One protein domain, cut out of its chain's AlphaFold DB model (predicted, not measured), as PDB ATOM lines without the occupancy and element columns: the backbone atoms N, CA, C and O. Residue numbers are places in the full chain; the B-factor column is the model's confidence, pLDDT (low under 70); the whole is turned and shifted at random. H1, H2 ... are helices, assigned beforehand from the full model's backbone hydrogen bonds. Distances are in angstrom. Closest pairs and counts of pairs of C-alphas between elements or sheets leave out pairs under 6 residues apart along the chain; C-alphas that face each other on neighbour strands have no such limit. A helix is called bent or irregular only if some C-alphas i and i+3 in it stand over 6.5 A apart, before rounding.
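This is residues 22 to 184 of the 187 residues of an uncharacterized protein of Candidatus Aenigmarchaeota archaeon (UniProt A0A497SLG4). One long bent helix, H1, arches along one side of an elongated body and hooks round at its end towards H2. Beside it lie a bundle of three helices, H2, H6 and H7, and, towards the other end, a cluster of short helices, H3, H4 and H5. The printed part has 163 residues with seven named helices, H1 to H7 in order, and no named strand: all helix. It is compact, with a radius of gyration of the C-alphas of 17.5 A, and spans 59 by 33 by 29 A.

H1, residues 22 to 65, was assigned as one helix by its hydrogen bonds but is bent: C-alphas 53 and 56 are 6.6 A apart. Its arms are H1a, residues 22 to 53, 43.8 A long from C-alpha 22 at (14.565, -12.259, -15.860), and H1b, residues 56 to 65. H2 is residues 70 to 83, H3 86 to 92, H4 103 to 111, H5 113 to 121, H6 139 to 156, 25.3 A, and H7 159 to 182, 33.8 A, ending at (35.154, -0.584, -33.882).

H1a, with residues 28 to 35 alone, touches the hub H3; the closest C-alphas, of Ser 28 and Ile 91, are 6.4 A apart. H1b and H2 form a helical hairpin and only just touch, with 3 pairs of C-alphas within 8 A, the closest those of Leu 58 and Val 70, 6.4 A. H2, H6 and H7 are an up-and-down bundle, each running against the one before. H7 touches H2, closest at C-alphas 76 and 168, 4.1 A, and forms a helical hairpin with H6, closest at C-alphas 153 and 165, 4.6 A. H3 touches H4, closest at C-alphas 86 and 110, 5.8 A, and only just H5, with 3 pairs within 8 A. Every O i to N i+4 pair is within hydrogen-bond range in H1b, H4, H5 and H6, against 24 of 28 in H1a, 8 of 10 in H2, 17 of 20 in H7 and 0 of 3 in H3, where 4 of 4 O i to N i+3 pairs are.

The C-alphas farthest apart, of Phe 64 and Lys 98, are 59.7 A apart. The printed part has no cut, and the link from H5 to H6, 17 residues, is long. Residues 22 to 25 and 184 have pLDDT under 70.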
ATOM      1  N   LEU A  22      13.625 -11.171 -15.538       61.66
ATOM      2  CA  LEU A  22      14.565 -12.259 -15.860       61.66
ATOM      3  C   LEU A  22      14.795 -12.505 -17.368       61.66
ATOM      4  O   LEU A  22      15.948 -12.683 -17.758       61.66
ATOM      5  N   PRO A  23      13.759 -12.511 -18.235       63.34
ATOM      6  CA  PRO A  23      13.951 -12.720 -19.672       63.34
ATOM      7  C   PRO A  23      14.688 -11.552 -20.338       63.34
ATOM      8  O   PRO A  23      15.581 -11.769 -21.152       63.34
ATOM      9  N   PHE A  24      14.345 -10.319 -19.952       67.38
ATOM     10  CA  PHE A  24      15.021  -9.111 -20.424       67.38
ATOM     11  C   PHE A  24      16.471  -9.082 -19.938       67.38
ATOM     12  O   PHE A  24      17.366  -8.881 -20.743       67.38
ATOM     13  N   LEU A  25      16.712  -9.399 -18.662       68.94
ATOM     14  CA  LEU A  25      18.053  -9.518 -18.092       68.94
ATOM     15  C   LEU A  25      18.888 -10.552 -18.847       68.94
ATOM     16  O   LEU A  25      19.999 -10.240 -19.249       68.94
ATOM     17  N   LYS A  26      18.356 -11.753 -19.105       72.94
ATOM     18  CA  LYS A  26      19.066 -12.779 -19.888       72.94
ATOM     19  C   LYS A  26      19.442 -12.280 -21.284       72.94
ATOM     20  O   LYS A  26      20.557 -12.537 -21.728       72.94
ATOM     21  N   LEU A  27      18.541 -11.564 -21.959       71.69
ATOM     22  CA  LEU A  27      18.809 -10.999 -23.281       71.69
ATOM     23  C   LEU A  27      19.860  -9.880 -23.218       71.69
ATOM     24  O   LEU A  27      20.789  -9.879 -24.021       71.69
ATOM     25  N   SER A  28      19.752  -8.974 -22.243       74.25
ATOM     26  CA  SER A  28      20.717  -7.894 -22.016       74.25
ATOM     27  C   SER A  28      22.097  -8.432 -21.643       74.25
ATOM     28  O   SER A  28      23.085  -7.940 -22.169       74.25
ATOM     29  N   PHE A  29      22.184  -9.467 -20.802       77.12
ATOM     30  CA  PHE A  29      23.447 -10.120 -20.448       77.12
ATOM     31  C   PHE A  29      24.057 -10.872 -21.620       77.12
ATOM     32  O   PHE A  29      25.267 -10.809 -21.802       77.12
ATOM     33  N   LYS A  30      23.240 -11.564 -22.424       82.44
ATOM     34  CA  LYS A  30      23.731 -12.204 -23.645       82.44
ATOM     35  C   LYS A  30      24.329 -11.157 -24.578       82.44
ATOM     36  O   LYS A  30      25.466 -11.321 -24.992       82.44
ATOM     37  N   LYS A  31      23.599 -10.066 -24.825       80.56
ATOM     38  CA  LYS A  31      24.085  -8.974 -25.665       80.56
ATOM     39  C   LYS A  31      25.367  -8.365 -25.096       80.56
ATOM     40  O   LYS A  31      26.353  -8.321 -25.804       80.56
ATOM     41  N   LEU A  32      25.390  -8.006 -23.812       80.12
ATOM     42  CA  LEU A  32      26.582  -7.475 -23.144       80.12
ATOM     43  C   LEU A  32      27.786  -8.420 -23.260       80.12
ATOM     44  O   LEU A  32      28.905  -7.973 -23.464       80.12
ATOM     45  N   ASN A  33      27.565  -9.726 -23.124       83.56
ATOM     46  CA  ASN A  33      28.612 -10.731 -23.268       83.56
ATOM     47  C   ASN A  33      29.106 -10.865 -24.715       83.56
ATOM     48  O   ASN A  33      30.289 -11.121 -24.925       83.56
ATOM     49  N   ASP A  34      28.215 -10.719 -25.694       84.88
ATOM     50  CA  ASP A  34      28.579 -10.716 -27.109       84.88
ATOM     51  C   ASP A  34      29.396  -9.450 -27.451       84.88
ATOM     52  O   ASP A  34      30.476  -9.592 -28.018       84.88
ATOM     53  N   GLU A  35      28.988  -8.260 -26.977       81.31
ATOM     54  CA  GLU A  35      29.769  -7.009 -27.115       81.31
ATOM     55  C   GLU A  35      31.141  -7.142 -26.412       81.31
ATOM     56  O   GLU A  35      32.194  -6.879 -26.988       81.31
ATOM     57  N   LEU A  36      31.186  -7.668 -25.179       84.06
ATOM     58  CA  LEU A  36      32.447  -7.883 -24.454       84.06
ATOM     59  C   LEU A  36      33.429  -8.769 -25.232       84.06
ATOM     60  O   LEU A  36      34.632  -8.512 -25.216       84.06
ATOM     61  N   LYS A  37      32.945  -9.807 -25.919       86.62
ATOM     62  CA  LYS A  37      33.801 -10.688 -26.727       86.62
ATOM     63  C   LYS A  37      34.389  -9.990 -27.948       86.62
ATOM     64  O   LYS A  37      35.470 -10.387 -28.376       86.62
ATOM     65  N   GLU A  38      33.708  -8.992 -28.493       83.50
ATOM     66  CA  GLU A  38      34.195  -8.200 -29.622       83.50
ATOM     67  C   GLU A  38      35.209  -7.144 -29.162       83.50
ATOM     68  O   GLU A  38      36.304  -7.030 -29.719       83.50
ATOM     69  N   HIS A  39      34.900  -6.444 -28.072       82.38
ATOM     70  CA  HIS A  39      35.690  -5.312 -27.598       82.38
ATOM     71  C   HIS A  39      36.935  -5.720 -26.799       82.38
ATOM     72  O   HIS A  39      38.001  -5.122 -26.963       82.38
ATOM     73  N   VAL A  40      36.866  -6.765 -25.965       87.44
ATOM     74  CA  VAL A  40      37.991  -7.162 -25.094       87.44
ATOM     75  C   VAL A  40      39.258  -7.526 -25.880       87.44
ATOM     76  O   VAL A  40      40.321  -7.008 -25.525       87.44
ATOM     77  N   PRO A  41      39.221  -8.355 -26.944       89.38
ATOM     78  CA  PRO A  41      40.421  -8.667 -27.719       89.38
ATOM     79  C   PRO A  41      41.075  -7.421 -28.323       89.38
ATOM     80  O   PRO A  41      42.303  -7.308 -28.320       89.38
ATOM     81  N   PHE A  42      40.270  -6.468 -28.794       85.12
ATOM     82  CA  PHE A  42      40.773  -5.223 -29.361       85.12
ATOM     83  C   PHE A  42      41.373  -4.301 -28.292       85.12
ATOM     84  O   PHE A  42      42.466  -3.767 -28.476       85.12
ATOM     85  N   VAL A  43      40.720  -4.167 -27.136       85.62
ATOM     86  CA  VAL A  43      41.255  -3.413 -25.992       85.62
ATOM     87  C   VAL A  43      42.575  -4.019 -25.514       85.62
ATOM     88  O   VAL A  43      43.546  -3.293 -25.304       85.62
ATOM     89  N   LEU A  44      42.667  -5.348 -25.411       89.94
ATOM     90  CA  LEU A  44      43.914  -6.038 -25.067       89.94
ATOM     91  C   LEU A  44      45.006  -5.802 -26.114       89.94
ATOM     92  O   LEU A  44      46.172  -5.597 -25.762       89.94
ATOM     93  N   TRP A  45      44.643  -5.795 -27.396       92.44
ATOM     94  CA  TRP A  45      45.556  -5.462 -28.484       92.44
ATOM     95  C   TRP A  45      46.088  -4.027 -28.359       92.44
ATOM     96  O   TRP A  45      47.304  -3.831 -28.434       92.44
ATOM     97  N   LEU A  46      45.220  -3.047 -28.082       88.88
ATOM     98  CA  LEU A  46      45.606  -1.651 -27.851       88.88
ATOM     99  C   LEU A  46      46.515  -1.504 -26.634       88.88
ATOM    100  O   LEU A  46      47.535  -0.819 -26.707       88.88
ATOM    101  N   ILE A  47      46.191  -2.176 -25.527       89.31
ATOM    102  CA  ILE A  47      47.026  -2.144 -24.326       89.31
ATOM    103  C   ILE A  47      48.429  -2.649 -24.660       89.31
ATOM    104  O   ILE A  47      49.422  -1.975 -24.383       89.31
ATOM    105  N   LYS A  48      48.513  -3.808 -25.317       93.19
ATOM    106  CA  LYS A  48      49.787  -4.454 -25.629       93.19
ATOM    107  C   LYS A  48      50.631  -3.660 -26.624       93.19
ATOM    108  O   LYS A  48      51.851  -3.645 -26.495       93.19
ATOM    109  N   ARG A  49      50.006  -3.045 -27.631       92.94
ATOM    110  CA  ARG A  49      50.720  -2.408 -28.751       92.94
ATOM    111  C   ARG A  49      50.870  -0.899 -28.646       92.94
ATOM    112  O   ARG A  49      51.723  -0.357 -29.335       92.94
ATOM    113  N   ILE A  50      50.066  -0.230 -27.826       90.25
ATOM    114  CA  ILE A  50      50.078   1.233 -27.706       90.25
ATOM    115  C   ILE A  50      50.394   1.643 -26.272       90.25
ATOM    116  O   ILE A  50      51.392   2.316 -26.039       90.25
ATOM    117  N   ILE A  51      49.601   1.195 -25.296       90.31
ATOM    118  CA  ILE A  51      49.742   1.661 -23.906       90.31
ATOM    119  C   ILE A  51      51.081   1.214 -23.306       90.31
ATOM    120  O   ILE A  51      51.810   2.045 -22.768       90.31
ATOM    121  N   ILE A  52      51.438  -0.070 -23.429       92.50
ATOM    122  CA  ILE A  52      52.697  -0.593 -22.875       92.50
ATOM    123  C   ILE A  52      53.925   0.102 -23.495       92.50
ATOM    124  O   ILE A  52      54.772   0.558 -22.728       92.50
ATOM    125  N   PRO A  53      54.037   0.264 -24.830       94.44
ATOM    126  CA  PRO A  53      55.167   0.982 -25.429       94.44
ATOM    127  C   PRO A  53      55.269   2.471 -25.073       94.44
ATOM    128  O   PRO A  53      56.366   3.023 -25.119       94.44
ATOM    129  N   ILE A  54      54.164   3.129 -24.706       93.19
ATOM    130  CA  ILE A  54      54.156   4.546 -24.301       93.19
ATOM    131  C   ILE A  54      54.668   4.739 -22.862       93.19
ATOM    132  O   ILE A  54      55.176   5.812 -22.526       93.19
ATOM    133  N   LEU A  55      54.590   3.710 -22.009       93.12
ATOM    134  CA  LEU A  55      54.986   3.819 -20.603       93.12
ATOM    135  C   LEU A  55      56.479   4.142 -20.396       93.12
ATOM    136  O   LEU A  55      56.750   5.062 -19.625       93.12
ATOM    137  N   PRO A  56      57.463   3.481 -21.047       94.06
ATOM    138  CA  PRO A  56      58.872   3.810 -20.827       94.06
ATOM    139  C   PRO A  56      59.230   5.262 -21.193       94.06
ATOM    140  O   PRO A  56      59.825   5.935 -20.351       94.06
ATOM    141  N   PRO A  57      58.818   5.811 -22.358       94.06
ATOM    142  CA  PRO A  57      58.995   7.235 -22.644       94.06
ATOM    143  C   PRO A  57      58.343   8.154 -21.601       94.06
ATOM    144  O   PRO A  57      58.961   9.130 -21.182       94.06
ATOM    145  N   LEU A  58      57.131   7.833 -21.130       92.56
ATOM    146  CA  LEU A  58      56.461   8.604 -20.073       92.56
ATOM    147  C   LEU A  58      57.242   8.599 -18.754       92.56
ATOM    148  O   LEU A  58      57.332   9.633 -18.094       92.56
ATOM    149  N   VAL A  59      57.814   7.455 -18.368       94.12
ATOM    150  CA  VAL A  59      58.651   7.341 -17.165       94.12
ATOM    151  C   VAL A  59      59.913   8.191 -17.307       94.12
ATOM    152  O   VAL A  59      60.261   8.910 -16.373       94.12
ATOM    153  N   LEU A  60      60.559   8.178 -18.477       94.44
ATOM    154  CA  LEU A  60      61.723   9.028 -18.737       94.44
ATOM    155  C   LEU A  60      61.363  10.515 -18.635       94.44
ATOM    156  O   LEU A  60      62.052  11.254 -17.939       94.44
ATOM    157  N   ILE A  61      60.261  10.948 -19.254       91.81
ATOM    158  CA  ILE A  61      59.781  12.339 -19.165       91.81
ATOM    159  C   ILE A  61      59.536  12.739 -17.708       91.81
ATOM    160  O   ILE A  61      59.956  13.819 -17.293       91.81
ATOM    161  N   ASN A  62      58.904  11.865 -16.921       91.38
ATOM    162  CA  ASN A  62      58.655  12.108 -15.503       91.38
ATOM    163  C   ASN A  62      59.966  12.331 -14.727       91.38
ATOM    164  O   ASN A  62      60.069  13.282 -13.957       91.38
ATOM    165  N   ILE A  63      60.996  11.519 -14.986       93.19
ATOM    166  CA  ILE A  63      62.313  11.647 -14.343       93.19
ATOM    167  C   ILE A  63      63.032  12.934 -14.781       93.19
ATOM    168  O   ILE A  63      63.528  13.674 -13.932       93.19
ATOM    169  N   PHE A  64      63.085  13.223 -16.085       95.00
ATOM    170  CA  PHE A  64      63.855  14.353 -16.619       95.00
ATOM    171  C   PHE A  64      63.205  15.710 -16.352       95.00
ATOM    172  O   PHE A  64      63.898  16.656 -15.985       95.00
ATOM    173  N   LEU A  65      61.885  15.815 -16.524       91.50
ATOM    174  CA  LEU A  65      61.155  17.073 -16.347       91.50
ATOM    175  C   LEU A  65      60.634  17.264 -14.920       91.50
ATOM    176  O   LEU A  65      60.164  18.352 -14.598       91.50
ATOM    177  N   ARG A  66      60.715  16.231 -14.068       89.94
ATOM    178  CA  ARG A  66      60.128  16.212 -12.716       89.94
ATOM    179  C   ARG A  66      58.622  16.514 -12.729       89.94
ATOM    180  O   ARG A  66      58.113  17.193 -11.842       89.94
ATOM    181  N   ILE A  67      57.918  16.018 -13.752       89.69
ATOM    182  CA  ILE A  67      56.467  16.171 -13.918       89.69
ATOM    183  C   ILE A  67      55.797  14.807 -13.775       89.69
ATOM    184  O   ILE A  67      55.970  13.929 -14.619       89.69
ATOM    185  N   GLU A  68      54.936  14.669 -12.770       90.31
ATOM    186  CA  GLU A  68      54.234  13.420 -12.467       90.31
ATOM    187  C   GLU A  68      53.118  13.084 -13.473       90.31
ATOM    188  O   GLU A  68      51.929  13.273 -13.217       90.31
ATOM    189  N   LEU A  69      53.486  12.559 -14.642       90.81
ATOM    190  CA  LEU A  69      52.528  12.161 -15.684       90.81
ATOM    191  C   LEU A  69      52.050  10.714 -15.538       90.81
ATOM    192  O   LEU A  69      50.922  10.386 -15.905       90.81
ATOM    193  N   VAL A  70      52.903   9.846 -14.990       93.06
ATOM    194  CA  VAL A  70      52.648   8.400 -14.901       93.06
ATOM    195  C   VAL A  70      51.387   8.080 -14.087       93.06
ATOM    196  O   VAL A  70      50.563   7.316 -14.593       93.06
ATOM    197  N   PRO A  71      51.151   8.669 -12.894       92.19
ATOM    198  CA  PRO A  71      49.936   8.380 -12.132       92.19
ATOM    199  C   PRO A  71      48.663   8.786 -12.882       92.19
ATOM    200  O   PRO A  71      47.709   8.014 -12.934       92.19
ATOM    201  N   ALA A  72      48.663   9.962 -13.519       94.75
ATOM    202  CA  ALA A  72      47.519  10.452 -14.284       94.75
ATOM    203  C   ALA A  72      47.212   9.562 -15.496       94.75
ATOM    204  O   ALA A  72      46.052   9.247 -15.757       94.75
ATOM    205  N   PHE A  73      48.253   9.107 -16.199       95.81
ATOM    206  CA  PHE A  73      48.119   8.184 -17.321       95.81
ATOM    207  C   PHE A  73      47.569   6.820 -16.880       95.81
ATOM    208  O   PHE A  73      46.604   6.333 -17.463       95.81
ATOM    209  N   LEU A  74      48.128   6.224 -15.819       95.06
ATOM    210  CA  LEU A  74      47.674   4.930 -15.295       95.06
ATOM    211  C   LEU A  74      46.233   4.993 -14.779       95.06
ATOM    212  O   LEU A  74      45.432   4.118 -15.098       95.06
ATOM    213  N   LEU A  75      45.878   6.043 -14.032       96.44
ATOM    214  CA  LEU A  75      44.501   6.256 -13.581       96.44
ATOM    215  C   LEU A  75      43.555   6.513 -14.757       96.44
ATOM    216  O   LEU A  75      42.419   6.048 -14.727       96.44
ATOM    217  N   GLY A  76      44.027   7.182 -15.814       96.69
ATOM    218  CA  GLY A  76      43.283   7.411 -17.052       96.69
ATOM    219  C   GLY A  76      42.951   6.135 -17.831       96.69
ATOM    220  O   GLY A  76      42.020   6.139 -18.636       96.69
ATOM    221  N   LEU A  77      43.616   5.009 -17.550       95.62
ATOM    222  CA  LEU A  77      43.234   3.715 -18.123       95.62
ATOM    223  C   LEU A  77      41.862   3.234 -17.625       95.62
ATOM    224  O   LEU A  77      41.175   2.512 -18.341       95.62
ATOM    225  N   ILE A  78      41.427   3.660 -16.435       96.31
ATOM    226  CA  ILE A  78      40.111   3.310 -15.887       96.31
ATOM    227  C   ILE A  78      38.978   3.912 -16.736       96.31
ATOM    228  O   ILE A  78      38.165   3.139 -17.251       96.31
ATOM    229  N   PRO A  79      38.894   5.246 -16.941       97.38
ATOM    230  CA  PRO A  79      37.891   5.812 -17.832       97.38
ATOM    231  C   PRO A  79      38.125   5.408 -19.291       97.38
ATOM    232  O   PRO A  79      37.160   5.330 -20.034       97.38
ATOM    233  N   PHE A  80      39.350   5.089 -19.723       96.81
ATOM    234  CA  PHE A  80      39.567   4.517 -21.057       96.81
ATOM    235  C   PHE A  80      38.819   3.182 -21.227       96.81
ATOM    236  O   PHE A  80      38.038   3.020 -22.164       96.81
ATOM    237  N   ILE A  81      39.003   2.239 -20.296       94.38
ATOM    238  CA  ILE A  81      38.315   0.940 -20.334       94.38
ATOM    239  C   ILE A  81      36.805   1.146 -20.210       94.38
ATOM    240  O   ILE A  81      36.050   0.607 -21.010       94.38
ATOM    241  N   TYR A  82      36.356   1.953 -19.244       95.88
ATOM    242  CA  TYR A  82      34.931   2.237 -19.066       95.88
ATOM    243  C   TYR A  82      34.318   2.883 -20.312       95.88
ATOM    244  O   TYR A  82      33.252   2.471 -20.756       95.88
ATOM    245  N   GLY A  83      34.989   3.881 -20.889       96.00
ATOM    246  CA  GLY A  83      34.560   4.581 -22.094       96.00
ATOM    247  C   GLY A  83      34.378   3.635 -23.273       96.00
ATOM    248  O   GLY A  83      33.466   3.844 -24.063       96.00
ATOM    249  N   ASN A  84      35.165   2.557 -23.334       94.31
ATOM    250  CA  ASN A  84      35.025   1.519 -24.350       94.31
ATOM    251  C   ASN A  84      33.763   0.658 -24.211       94.31
ATOM    252  O   ASN A  84      33.436  -0.040 -25.147       94.31
ATOM    253  N   PHE A  85      33.065   0.694 -23.074       92.88
ATOM    254  CA  PHE A  85      31.795  -0.019 -22.866       92.88
ATOM    255  C   PHE A  85      30.623   0.930 -22.599       92.88
ATOM    256  O   PHE A  85      29.462   0.522 -22.581       92.88
ATOM    257  N   ALA A  86      30.907   2.212 -22.362       95.25
ATOM    258  CA  ALA A  86      29.908   3.211 -22.018       95.25
ATOM    259  C   ALA A  86      28.791   3.354 -23.074       95.25
ATOM    260  O   ALA A  86      27.630   3.485 -22.668       95.25
ATOM    261  N   PRO A  87      29.073   3.308 -24.396       94.88
ATOM    262  CA  PRO A  87      28.028   3.330 -25.418       94.88
ATOM    263  C   PRO A  87      27.023   2.181 -25.288       94.88
ATOM    264  O   PRO A  87      25.821   2.395 -25.464       94.88
ATOM    265  N   ASP A  88      27.483   0.993 -24.897       92.94
ATOM    266  CA  ASP A  88      26.646  -0.205 -24.815       92.94
ATOM    267  C   ASP A  88      25.694  -0.206 -23.630       92.94
ATOM    268  O   ASP A  88      24.730  -0.970 -23.616       92.94
ATOM    269  N   PHE A  89      25.869   0.680 -22.648       93.00
ATOM    270  CA  PHE A  89      24.878   0.818 -21.581       93.00
ATOM    271  C   PHE A  89      23.522   1.332 -22.084       93.00
ATOM    272  O   PHE A  89      22.540   1.280 -21.339       93.00
ATOM    273  N   ASP A  90      23.410   1.742 -23.352       92.12
ATOM    274  CA  ASP A  90      22.114   2.009 -23.972       92.12
ATOM    275  C   ASP A  90      21.176   0.785 -23.996       92.12
ATOM    276  O   ASP A  90      19.955   0.962 -23.961       92.12
ATOM    277  N   ILE A  91      21.708  -0.442 -23.893       90.12
ATOM    278  CA  ILE A  91      20.930  -1.686 -23.751       90.12
ATOM    279  C   ILE A  91      20.090  -1.734 -22.471       90.12
ATOM    280  O   ILE A  91      19.146  -2.522 -22.374       90.12
ATOM    281  N   LEU A  92      20.440  -0.920 -21.473       90.19
ATOM    282  CA  LEU A  92      19.717  -0.809 -20.207       90.19
ATOM    283  C   LEU A  92      18.489   0.109 -20.329       90.19
ATOM    284  O   LEU A  92      17.680   0.195 -19.399       90.19
ATOM    285  N   MET A  93      18.321   0.778 -21.474       92.19
ATOM    286  CA  MET A  93      17.152   1.585 -21.803       92.19
ATOM    287  C   MET A  93      16.149   0.800 -22.650       92.19
ATOM    288  O   MET A  93      16.491  -0.066 -23.452       92.19
ATOM    289  N   LYS A  94      14.865   1.133 -22.501       91.31
ATOM    290  CA  LYS A  94      13.783   0.565 -23.310       91.31
ATOM    291  C   LYS A  94      13.441   1.487 -24.470       91.31
ATOM    292  O   LYS A  94      13.081   2.643 -24.252       91.31
ATOM    293  N   TYR A  95      13.472   0.955 -25.688       90.88
ATOM    294  CA  TYR A  95      12.983   1.685 -26.851       90.88
ATOM    295  C   TYR A  95      11.462   1.910 -26.759       90.88
ATOM    296  O   TYR A  95      10.703   0.984 -26.457       90.88
ATOM    297  N   SER A  96      11.006   3.136 -27.004       91.75
ATOM    298  CA  SER A  96       9.592   3.490 -27.116       91.75
ATOM    299  C   SER A  96       9.406   4.734 -27.980       91.75
ATOM    300  O   SER A  96       9.967   5.786 -27.699       91.75
ATOM    301  N   GLU A  97       8.535   4.644 -28.981       89.25
ATOM    302  CA  GLU A  97       8.171   5.794 -29.825       89.25
ATOM    303  C   GLU A  97       7.294   6.815 -29.085       89.25
ATOM    304  O   GLU A  97       7.288   7.994 -29.417       89.25
ATOM    305  N   LYS A  98       6.570   6.371 -28.050       91.38
ATOM    306  CA  LYS A  98       5.606   7.195 -27.302       91.38
ATOM    307  C   LYS A  98       6.173   7.784 -26.011       91.38
ATOM    308  O   LYS A  98       5.563   8.677 -25.431       91.38
ATOM    309  N   LYS A  99       7.286   7.246 -25.501       92.50
ATOM    310  CA  LYS A  99       7.861   7.626 -24.203       92.50
ATOM    311  C   LYS A  99       9.349   7.890 -24.344       92.50
ATOM    312  O   LYS A  99      10.097   7.010 -24.749       92.50
ATOM    313  N   ASN A 100       9.782   9.064 -23.904       95.81
ATOM    314  CA  ASN A 100      11.191   9.419 -23.825       95.81
ATOM    315  C   ASN A 100      11.506   9.887 -22.403       95.81
ATOM    316  O   ASN A 100      10.786  10.713 -21.843       95.81
ATOM    317  N   SER A 101      12.536   9.319 -21.782       95.81
ATOM    318  CA  SER A 101      12.952   9.754 -20.449       95.81
ATOM    319  C   SER A 101      13.793  11.028 -20.520       95.81
ATOM    320  O   SER A 101      14.501  11.232 -21.507       95.81
ATOM    321  N   PRO A 102      13.772  11.862 -19.464       96.06
ATOM    322  CA  PRO A 102      14.634  13.032 -19.383       96.06
ATOM    323  C   PRO A 102      16.113  12.689 -19.577       96.06
ATOM    324  O   PRO A 102      16.589  11.661 -19.085       96.06
ATOM    325  N   THR A 103      16.855  13.591 -20.221       94.62
ATOM    326  CA  THR A 103      18.271  13.402 -20.562       94.62
ATOM    327  C   THR A 103      19.128  13.041 -19.354       94.62
ATOM    328  O   THR A 103      19.948  12.141 -19.456       94.62
ATOM    329  N   TYR A 104      18.904  13.657 -18.189       95.06
ATOM    330  CA  TYR A 104      19.697  13.376 -16.986       95.06
ATOM    331  C   TYR A 104      19.603  11.910 -16.525       95.06
ATOM    332  O   TYR A 104      20.580  11.366 -16.022       95.06
ATOM    333  N   LYS A 105      18.464  11.233 -16.745       95.12
ATOM    334  CA  LYS A 105      18.328   9.796 -16.447       95.12
ATOM    335  C   LYS A 105      19.129   8.942 -17.420       95.12
ATOM    336  O   LYS A 105      19.705   7.942 -17.013       95.12
ATOM    337  N   LYS A 106      19.175   9.343 -18.693       96.12
ATOM    338  CA  LYS A 106      20.022   8.692 -19.699       96.12
ATOM    339  C   LYS A 106      21.500   8.912 -19.366       96.12
ATOM    340  O   LYS A 106      22.270   7.965 -19.354       96.12
ATOM    341  N   LEU A 107      21.884  10.134 -18.997       96.88
ATOM    342  CA  LEU A 107      23.251  10.446 -18.575       96.88
ATOM    343  C   LEU A 107      23.666   9.679 -17.317       96.88
ATOM    344  O   LEU A 107      24.803   9.239 -17.239       96.88
ATOM    345  N   PHE A 108      22.753   9.437 -16.373       96.31
ATOM    346  CA  PHE A 108      23.040   8.565 -15.232       96.31
ATOM    347  C   PHE A 108      23.443   7.151 -15.675       96.31
ATOM    348  O   PHE A 108      24.405   6.602 -15.153       96.31
ATOM    349  N   ILE A 109      22.757   6.585 -16.674       95.94
ATOM    350  CA  ILE A 109      23.134   5.288 -17.255       95.94
ATOM    351  C   ILE A 109      24.499   5.377 -17.944       95.94
ATOM    352  O   ILE A 109      25.322   4.488 -17.771       95.94
ATOM    353  N   LEU A 110      24.764   6.449 -18.692       97.12
ATOM    354  CA  LEU A 110      26.047   6.639 -19.370       97.12
ATOM    355  C   LEU A 110      27.219   6.722 -18.380       97.12
ATOM    356  O   LEU A 110      28.247   6.079 -18.570       97.12
ATOM    357  N   TYR A 111      27.073   7.522 -17.326       96.94
ATOM    358  CA  TYR A 111      28.145   7.816 -16.373       96.94
ATOM    359  C   TYR A 111      28.322   6.725 -15.319       96.94
ATOM    360  O   TYR A 111      29.426   6.530 -14.821       96.94
ATOM    361  N   LEU A 112      27.236   6.035 -14.966       95.56
ATOM    362  CA  LEU A 112      27.172   5.091 -13.852       95.56
ATOM    363  C   LEU A 112      26.448   3.798 -14.261       95.56
ATOM    364  O   LEU A 112      25.651   3.248 -13.500       95.56
ATOM    365  N   GLY A 113      26.734   3.289 -15.460       92.75
ATOM    366  CA  GLY A 113      26.090   2.110 -16.048       92.75
ATOM    367  C   GLY A 113      26.102   0.870 -15.150       92.75
ATOM    368  O   GLY A 113      25.032   0.307 -14.910       92.75
ATOM    369  N   PRO A 114      27.250   0.474 -14.561       90.88
ATOM    370  CA  PRO A 114      27.314  -0.653 -13.630       90.88
ATOM    371  C   PRO A 114      26.439  -0.459 -12.387       90.88
ATOM    372  O   PRO A 114      25.776  -1.393 -11.937       90.88
ATOM    373  N   LEU A 115      26.384   0.765 -11.856       91.94
ATOM    374  CA  LEU A 115      25.550   1.092 -10.703       91.94
ATOM    375  C   LEU A 115      24.061   1.069 -11.072       91.94
ATOM    376  O   LEU A 115      23.244   0.537 -10.322       91.94
ATOM    377  N   TYR A 116      23.692   1.596 -12.241       91.25
ATOM    378  CA  TYR A 116      22.322   1.493 -12.737       91.25
ATOM    379  C   TYR A 116      21.923   0.032 -12.963       91.25
ATOM    380  O   TYR A 116      20.835  -0.362 -12.550       91.25
ATOM    381  N   LEU A 117      22.801  -0.790 -13.550       87.50
ATOM    382  CA  LEU A 117      22.583  -2.228 -13.716       87.50
ATOM    383  C   LEU A 117      22.359  -2.915 -12.364       87.50
ATOM    384  O   LEU A 117      21.416  -3.692 -12.233       87.50
ATOM    385  N   TYR A 118      23.159  -2.583 -11.348       87.88
ATOM    386  CA  TYR A 118      22.949  -3.053  -9.981       87.88
ATOM    387  C   TYR A 118      21.539  -2.693  -9.481       87.88
ATOM    388  O   TYR A 118      20.755  -3.586  -9.161       87.88
ATOM    389  N   TYR A 119      21.143  -1.416  -9.511       87.94
ATOM    390  CA  TYR A 119      19.793  -1.002  -9.094       87.94
ATOM    391  C   TYR A 119      18.671  -1.615  -9.943       87.94
ATOM    392  O   TYR A 119      17.552  -1.799  -9.460       87.94
ATOM    393  N   TYR A 120      18.939  -1.915 -11.210       84.00
ATOM    394  CA  TYR A 120      18.006  -2.569 -12.118       84.00
ATOM    395  C   TYR A 120      17.769  -4.034 -11.748       84.00
ATOM    396  O   TYR A 120      16.622  -4.478 -11.730       84.00
ATOM    397  N   ILE A 121      18.823  -4.766 -11.381       82.25
ATOM    398  CA  ILE A 121      18.737  -6.168 -10.949       82.25
ATOM    399  C   ILE A 121      17.931  -6.302  -9.651       82.25
ATOM    400  O   ILE A 121      17.124  -7.222  -9.532       82.25
ATOM    401  N   PHE A 122      18.102  -5.371  -8.710       82.12
ATOM    402  CA  PHE A 122      17.395  -5.380  -7.423       82.12
ATOM    403  C   PHE A 122      16.014  -4.695  -7.455       82.12
ATOM    404  O   PHE A 122      15.446  -4.417  -6.404       82.12
ATOM    405  N   GLU A 123      15.464  -4.414  -8.644       78.25
ATOM    406  CA  GLU A 123      14.151  -3.768  -8.843       78.25
ATOM    407  C   GLU A 123      13.990  -2.395  -8.144       78.25
ATOM    408  O   GLU A 123      12.878  -1.902  -7.953       78.25
ATOM    409  N   PHE A 124      15.096  -1.725  -7.808       81.38
ATOM    410  CA  PHE A 124      15.084  -0.393  -7.192       81.38
ATOM    411  C   PHE A 124      14.987   0.743  -8.215       81.38
ATOM    412  O   PHE A 124      14.654   1.876  -7.865       81.38
ATOM    413  N   SER A 125      15.273   0.462  -9.486       80.56
ATOM    414  CA  SER A 125      15.219   1.459 -10.556       80.56
ATOM    415  C   SER A 125      13.922   1.385 -11.366       80.56
ATOM    416  O   SER A 125      13.347   0.325 -11.608       80.56
ATOM    417  N   ARG A 126      13.461   2.551 -11.832       85.25
ATOM    418  CA  ARG A 126      12.389   2.641 -12.831       85.25
ATOM    419  C   ARG A 126      12.993   2.511 -14.232       85.25
ATOM    420  O   ARG A 126      14.074   3.054 -14.451       85.25
ATOM    421  N   PRO A 127      12.289   1.892 -15.197       88.31
ATOM    422  CA  PRO A 127      12.785   1.793 -16.563       88.31
ATOM    423  C   PRO A 127      13.020   3.182 -17.163       88.31
ATOM    424  O   PRO A 127      12.143   4.051 -17.116       88.31
ATOM    425  N   VAL A 128      14.197   3.365 -17.753       93.19
ATOM    426  CA  VAL A 128      14.530   4.524 -18.580       93.19
ATOM    427  C   VAL A 128      14.166   4.203 -20.025       93.19
ATOM    428  O   VAL A 128      14.452   3.117 -20.524       93.19
ATOM    429  N   TYR A 129      13.498   5.144 -20.682       94.56
ATOM    430  CA  TYR A 129      13.026   5.009 -22.056       94.56
ATOM    431  C   TYR A 129      13.807   5.913 -23.004       94.56
ATOM    432  O   TYR A 129      14.153   7.042 -22.646       94.56
ATOM    433  N   THR A 130      14.011   5.438 -24.227       94.69
ATOM    434  CA  THR A 130      14.548   6.223 -25.336       94.69
ATOM    435  C   THR A 130      13.737   5.990 -26.612       94.69
ATOM    436  O   THR A 130      13.188   4.913 -26.820       94.69
ATOM    437  N   ASN A 131      13.672   6.998 -27.476       93.94
ATOM    438  CA  ASN A 131      13.156   6.902 -28.838       93.94
ATOM    439  C   ASN A 131      14.269   6.692 -29.886       93.94
ATOM    440  O   ASN A 131      13.987   6.696 -31.079       93.94
ATOM    441  N   VAL A 132      15.524   6.501 -29.466       90.94
ATOM    442  CA  VAL A 132      16.675   6.239 -30.342       90.94
ATOM    443  C   VAL A 132      17.223   4.848 -30.041       90.94
ATOM    444  O   VAL A 132      17.508   4.522 -28.893       90.94
ATOM    445  N   LYS A 133      17.390   4.009 -31.072       86.50
ATOM    446  CA  LYS A 133      17.811   2.604 -30.901       86.50
ATOM    447  C   LYS A 133      19.204   2.433 -30.286       86.50
ATOM    448  O   LYS A 133      19.427   1.429 -29.624       86.50
ATOM    449  N   ARG A 134      20.121   3.375 -30.530       89.25
ATOM    450  CA  ARG A 134      21.484   3.388 -29.981       89.25
ATOM    451  C   ARG A 134      21.870   4.796 -29.524       89.25
ATOM    452  O   ARG A 134      22.647   5.474 -30.191       89.25
ATOM    453  N   GLU A 135      21.235   5.276 -28.456       93.75
ATOM    454  CA  GLU A 135      21.348   6.670 -27.992       93.75
ATOM    455  C   GLU A 135      22.807   7.112 -27.810       93.75
ATOM    456  O   GLU A 135      23.191   8.183 -28.278       93.75
ATOM    457  N   PHE A 136      23.623   6.285 -27.153       95.50
ATOM    458  CA  PHE A 136      24.992   6.648 -26.792       95.50
ATOM    459  C   PHE A 136      25.984   6.439 -27.937       95.50
ATOM    460  O   PHE A 136      27.112   6.893 -27.863       95.50
ATOM    461  N   HIS A 137      25.580   5.857 -29.060       94.19
ATOM    462  CA  HIS A 137      26.468   5.699 -30.209       94.19
ATOM    463  C   HIS A 137      26.531   6.983 -31.054       94.19
ATOM    464  O   HIS A 137      26.176   6.979 -32.233       94.19
ATOM    465  N   SER A 138      26.918   8.106 -30.443       93.69
ATOM    466  CA  SER A 138      27.086   9.389 -31.129       93.69
ATOM    467  C   SER A 138      28.128  10.288 -30.464       93.69
ATOM    468  O   SER A 138      28.339  10.254 -29.250       93.69
ATOM    469  N   MET A 139      28.724  11.178 -31.263       94.06
ATOM    470  CA  MET A 139      29.715  12.154 -30.790       94.06
ATOM    471  C   MET A 139      29.178  13.079 -29.693       94.06
ATOM    472  O   MET A 139      29.924  13.491 -28.810       94.06
ATOM    473  N   LYS A 140      27.869  13.356 -29.692       95.06
ATOM    474  CA  LYS A 140      27.215  14.134 -28.634       95.06
ATOM    475  C   LYS A 140      27.441  13.512 -27.250       95.06
ATOM    476  O   LYS A 140      27.788  14.224 -26.311       95.06
ATOM    477  N   TYR A 141      27.262  12.197 -27.119       96.44
ATOM    478  CA  TYR A 141      27.466  11.508 -25.842       96.44
ATOM    479  C   TYR A 141      28.941  11.264 -25.532       96.44
ATOM    480  O   TYR A 141      29.290  11.259 -24.355       96.44
ATOM    481  N   ALA A 142      29.813  11.193 -26.545       97.00
ATOM    482  CA  ALA A 142      31.262  11.228 -26.336       97.00
ATOM    483  C   ALA A 142      31.702  12.539 -25.655       97.00
ATOM    484  O   ALA A 142      32.477  12.511 -24.700       97.00
ATOM    485  N   VAL A 143      31.153  13.686 -26.080       97.69
ATOM    486  CA  VAL A 143      31.422  14.992 -25.447       97.69
ATOM    487  C   VAL A 143      30.886  15.035 -24.015       97.69
ATOM    488  O   VAL A 143      31.595  15.464 -23.108       97.69
ATOM    489  N   TYR A 144      29.662  14.556 -23.773       97.94
ATOM    490  CA  TYR A 144      29.124  14.469 -22.411       97.94
ATOM    491  C   TYR A 144      29.962  13.563 -21.506       97.94
ATOM    492  O   TYR A 144      30.230  13.920 -20.360       97.94
ATOM    493  N   TYR A 145      30.423  12.428 -22.030       98.31
ATOM    494  CA  TYR A 145      31.319  11.531 -21.318       98.31
ATOM    495  C   TYR A 145      32.659  12.206 -20.999       98.31
ATOM    496  O   TYR A 145      33.095  12.162 -19.852       98.31
ATOM    497  N   PHE A 146      33.268  12.910 -21.957       98.38
ATOM    498  CA  PHE A 146      34.489  13.685 -21.726       98.38
ATOM    499  C   PHE A 146      34.319  14.721 -20.617       98.38
ATOM    500  O   PHE A 146      35.139  14.768 -19.706       98.38
ATOM    501  N   LEU A 147      33.244  15.515 -20.654       98.31
ATOM    502  CA  LEU A 147      32.972  16.516 -19.621       98.31
ATOM    503  C   LEU A 147      32.803  15.870 -18.243       98.31
ATOM    504  O   LEU A 147      33.318  16.386 -17.257       98.31
ATOM    505  N   PHE A 148      32.123  14.726 -18.173       98.19
ATOM    506  CA  PHE A 148      31.997  13.972 -16.932       98.19
ATOM    507  C   PHE A 148      33.360  13.495 -16.412       98.19
ATOM    508  O   PHE A 148      33.695  13.766 -15.261       98.19
ATOM    509  N   VAL A 149      34.176  12.851 -17.251       98.31
ATOM    510  CA  VAL A 149      35.519  12.382 -16.863       98.31
ATOM    511  C   VAL A 149      36.422  13.559 -16.473       98.31
ATOM    512  O   VAL A 149      37.171  13.449 -15.507       98.31
ATOM    513  N   PHE A 150      36.299  14.701 -17.145       98.31
ATOM    514  CA  PHE A 150      37.014  15.928 -16.804       98.31
ATOM    515  C   PHE A 150      36.640  16.461 -15.425       98.31
ATOM    516  O   PHE A 150      37.530  16.748 -14.627       98.31
ATOM    517  N   LEU A 151      35.347  16.508 -15.093       97.75
ATOM    518  CA  LEU A 151      34.897  16.872 -13.748       97.75
ATOM    519  C   LEU A 151      35.439  15.908 -12.688       97.75
ATOM    520  O   LEU A 151      35.905  16.357 -11.647       97.75
ATOM    521  N   ILE A 152      35.446  14.599 -12.957       97.56
ATOM    522  CA  ILE A 152      36.058  13.614 -12.052       97.56
ATOM    523  C   ILE A 152      37.568  13.850 -11.919       97.56
ATOM    524  O   ILE A 152      38.102  13.814 -10.814       97.56
ATOM    525  N   GLY A 153      38.263  14.156 -13.012       97.12
ATOM    526  CA  GLY A 153      39.686  14.469 -12.985       97.12
ATOM    527  C   GLY A 153      40.007  15.736 -12.183       97.12
ATOM    528  O   GLY A 153      41.040  15.773 -11.525       97.12
ATOM    529  N   LEU A 154      39.131  16.749 -12.185       96.62
ATOM    530  CA  LEU A 154      39.264  17.932 -11.319       96.62
ATOM    531  C   LEU A 154      39.070  17.612  -9.828       96.62
ATOM    532  O   LEU A 154      39.553  18.360  -8.987       96.62
ATOM    533  N   LEU A 155      38.354  16.530  -9.496       96.50
ATOM    534  CA  LEU A 155      38.188  16.067  -8.112       96.50
ATOM    535  C   LEU A 155      39.370  15.214  -7.635       96.50
ATOM    536  O   LEU A 155      39.680  15.213  -6.448       96.50
ATOM    537  N   ILE A 156      39.996  14.458  -8.542       96.38
ATOM    538  CA  ILE A 156      41.110  13.552  -8.227       96.38
ATOM    539  C   ILE A 156      42.442  14.307  -8.164       96.38
ATOM    540  O   ILE A 156      43.260  14.036  -7.287       96.38
ATOM    541  N   PHE A 157      42.677  15.223  -9.104       95.62
ATOM    542  CA  PHE A 157      43.939  15.951  -9.226       95.62
ATOM    543  C   PHE A 157      43.809  17.379  -8.706       95.62
ATOM    544  O   PHE A 157      42.730  17.967  -8.708       95.62
ATOM    545  N   ASN A 158      44.933  17.959  -8.288       92.25
ATOM    546  CA  ASN A 158      44.970  19.364  -7.909       92.25
ATOM    547  C   ASN A 158      44.627  20.233  -9.140       92.25
ATOM    548  O   ASN A 158      45.246  20.037 -10.186       92.25
ATOM    549  N   PRO A 159      43.707  21.215  -9.048       90.94
ATOM    550  CA  PRO A 159      43.387  22.112 -10.162       90.94
ATOM    551  C   PRO A 159      44.594  22.852 -10.762       90.94
ATOM    552  O   PRO A 159      44.580  23.179 -11.947       90.94
ATOM    553  N   ALA A 160      45.651  23.088  -9.975       91.94
ATOM    554  CA  ALA A 160      46.912  23.653 -10.465       91.94
ATOM    555  C   ALA A 160      47.651  22.712 -11.441       91.94
ATOM    556  O   ALA A 160      48.434  23.159 -12.275       91.94
ATOM    557  N   GLU A 161      47.371  21.410 -11.381       92.75
ATOM    558  CA  GLU A 161      47.936  20.358 -12.226       92.75
ATOM    559  C   GLU A 161      46.962  19.957 -13.345       92.75
ATOM    560  O   GLU A 161      46.774  18.775 -13.643       92.75
ATOM    561  N   ILE A 162      46.338  20.945 -13.995       95.44
ATOM    562  CA  ILE A 162      45.290  20.742 -15.010       95.44
ATOM    563  C   ILE A 162      45.692  19.774 -16.135       95.44
ATOM    564  O   ILE A 162      44.850  19.080 -16.702       95.44
ATOM    565  N   TYR A 163      46.987  19.667 -16.441       94.62
ATOM    566  CA  TYR A 163      47.510  18.711 -17.417       94.62
ATOM    567  C   TYR A 163      47.235  17.247 -17.023       94.62
ATOM    568  O   TYR A 163      46.944  16.437 -17.904       94.62
ATOM    569  N   LYS A 164      47.254  16.897 -15.725       96.19
ATOM    570  CA  LYS A 164      46.905  15.551 -15.230       96.19
ATOM    571  C   LYS A 164      45.430  15.256 -15.497       96.19
ATOM    572  O   LYS A 164      45.102  14.210 -16.054       96.19
ATOM    573  N   THR A 165      44.554  16.217 -15.189       97.31
ATOM    574  CA  THR A 165      43.118  16.154 -15.500       97.31
ATOM    575  C   THR A 165      42.876  15.994 -16.999       97.31
ATOM    576  O   THR A 165      42.058  15.166 -17.403       97.31
ATOM    577  N   LEU A 166      43.597  16.739 -17.841       97.12
ATOM    578  CA  LEU A 166      43.476  16.636 -19.294       97.12
ATOM    579  C   LEU A 166      43.906  15.258 -19.800       97.12
ATOM    580  O   LEU A 166      43.137  14.636 -20.523       97.12
ATOM    581  N   ILE A 167      45.067  14.740 -19.385       96.25
ATOM    582  CA  ILE A 167      45.531  13.390 -19.763       96.25
ATOM    583  C   ILE A 167      44.502  12.330 -19.361       96.25
ATOM    584  O   ILE A 167      44.111  11.505 -20.185       96.25
ATOM    585  N   PHE A 168      44.017  12.394 -18.121       97.38
ATOM    586  CA  PHE A 168      42.984  11.500 -17.603       97.38
ATOM    587  C   PHE A 168      41.705  11.535 -18.457       97.38
ATOM    588  O   PHE A 168      41.166  10.493 -18.833       97.38
ATOM    589  N   SER A 169      41.256  12.734 -18.829       97.88
ATOM    590  CA  SER A 169      40.033  12.944 -19.617       97.88
ATOM    591  C   SER A 169      40.187  12.540 -21.076       97.88
ATOM    592  O   SER A 169      39.274  11.950 -21.654       97.88
ATOM    593  N   PHE A 170      41.350  12.820 -21.670       97.81
ATOM    594  CA  PHE A 170      41.662  12.438 -23.041       97.81
ATOM    595  C   PHE A 170      41.771  10.925 -23.195       97.81
ATOM    596  O   PHE A 170      41.272  10.388 -24.180       97.81
ATOM    597  N   LEU A 171      42.333  10.218 -22.212       96.81
ATOM    598  CA  LEU A 171      42.284   8.757 -22.194       96.81
ATOM    599  C   LEU A 171      40.844   8.243 -22.074       96.81
ATOM    600  O   LEU A 171      40.461   7.340 -22.814       96.81
ATOM    601  N   GLY A 172      40.017   8.863 -21.228       97.12
ATOM    602  CA  GLY A 172      38.592   8.542 -21.140       97.12
ATOM    603  C   GLY A 172      37.870   8.637 -22.486       97.12
ATOM    604  O   GLY A 172      37.320   7.647 -22.974       97.12
ATOM    605  N   ILE A 173      37.897   9.811 -23.126       97.69
ATOM    606  CA  ILE A 173      37.236   9.990 -24.427       97.69
ATOM    607  C   ILE A 173      37.874   9.123 -25.517       97.69
ATOM    608  O   ILE A 173      37.147   8.619 -26.365       97.69
ATOM    609  N   ALA A 174      39.186   8.869 -25.485       96.44
ATOM    610  CA  ALA A 174      39.831   7.962 -26.434       96.44
ATOM    611  C   ALA A 174      39.230   6.551 -26.363       96.44
ATOM    612  O   ALA A 174      38.936   5.972 -27.405       96.44
ATOM    613  N   GLY A 175      38.963   6.030 -25.163       95.62
ATOM    614  CA  GLY A 175      38.272   4.750 -24.985       95.62
ATOM    615  C   GLY A 175      36.896   4.725 -25.652       95.62
ATOM    616  O   GLY A 175      36.555   3.771 -26.350       95.62
ATOM    617  N   TYR A 176      36.145   5.817 -25.512       96.44
ATOM    618  CA  TYR A 176      34.843   6.000 -26.154       96.44
ATOM    619  C   TYR A 176      34.928   6.075 -27.680       96.44
ATOM    620  O   TYR A 176      34.145   5.454 -28.391       96.44
ATOM    621  N   LEU A 177      35.884   6.838 -28.205       95.50
ATOM    622  CA  LEU A 177      36.077   6.985 -29.648       95.50
ATOM    623  C   LEU A 177      36.526   5.673 -30.284       95.50
ATOM    624  O   LEU A 177      36.078   5.345 -31.380       95.50
ATOM    625  N   VAL A 178      37.357   4.903 -29.581       92.94
ATOM    626  CA  VAL A 178      37.728   3.554 -30.000       92.94
ATOM    627  C   VAL A 178      36.491   2.665 -30.130       92.94
ATOM    628  O   VAL A 178      36.377   1.975 -31.138       92.94
ATOM    629  N   HIS A 179      35.555   2.704 -29.172       92.56
ATOM    630  CA  HIS A 179      34.287   1.968 -29.290       92.56
ATOM    631  C   HIS A 179      33.565   2.327 -30.585       92.56
ATOM    632  O   HIS A 179      33.273   1.458 -31.398       92.56
ATOM    633  N   LEU A 180      33.335   3.625 -30.815       92.19
ATOM    634  CA  LEU A 180      32.622   4.106 -32.004       92.19
ATOM    635  C   LEU A 180      33.318   3.721 -33.321       92.19
ATOM    636  O   LEU A 180      32.644   3.520 -34.337       92.19
ATOM    637  N   LEU A 181      34.650   3.635 -33.307       90.00
ATOM    638  CA  LEU A 181      35.460   3.231 -34.449       90.00
ATOM    639  C   LEU A 181      35.320   1.733 -34.753       90.00
ATOM    640  O   LEU A 181      35.139   1.380 -35.918       90.00
ATOM    641  N   ILE A 182      35.369   0.869 -33.732       85.31
ATOM    642  CA  ILE A 182      35.154  -0.584 -33.882       85.31
ATOM    643  C   ILE A 182      33.755  -0.846 -34.440       85.31
ATOM    644  O   ILE A 182      33.607  -1.558 -35.432       85.31
ATOM    645  N   ASP A 183      32.759  -0.150 -33.896       83.44
ATOM    646  CA  ASP A 183      31.357  -0.247 -34.297       83.44
ATOM    647  C   ASP A 183      31.049   0.292 -35.705       83.44
ATOM    648  O   ASP A 183      29.897   0.251 -36.146       83.44
ATOM    649  N   ARG A 184      32.057   0.808 -36.428       67.38
ATOM    650  CA  ARG A 184      31.943   1.404 -37.772       67.38
ATOM    651  C   ARG A 184      30.880   2.503 -37.869       67.38
ATOM    652  O   ARG A 184      30.202   2.630 -38.884       67.38
TER     653      ARG A 184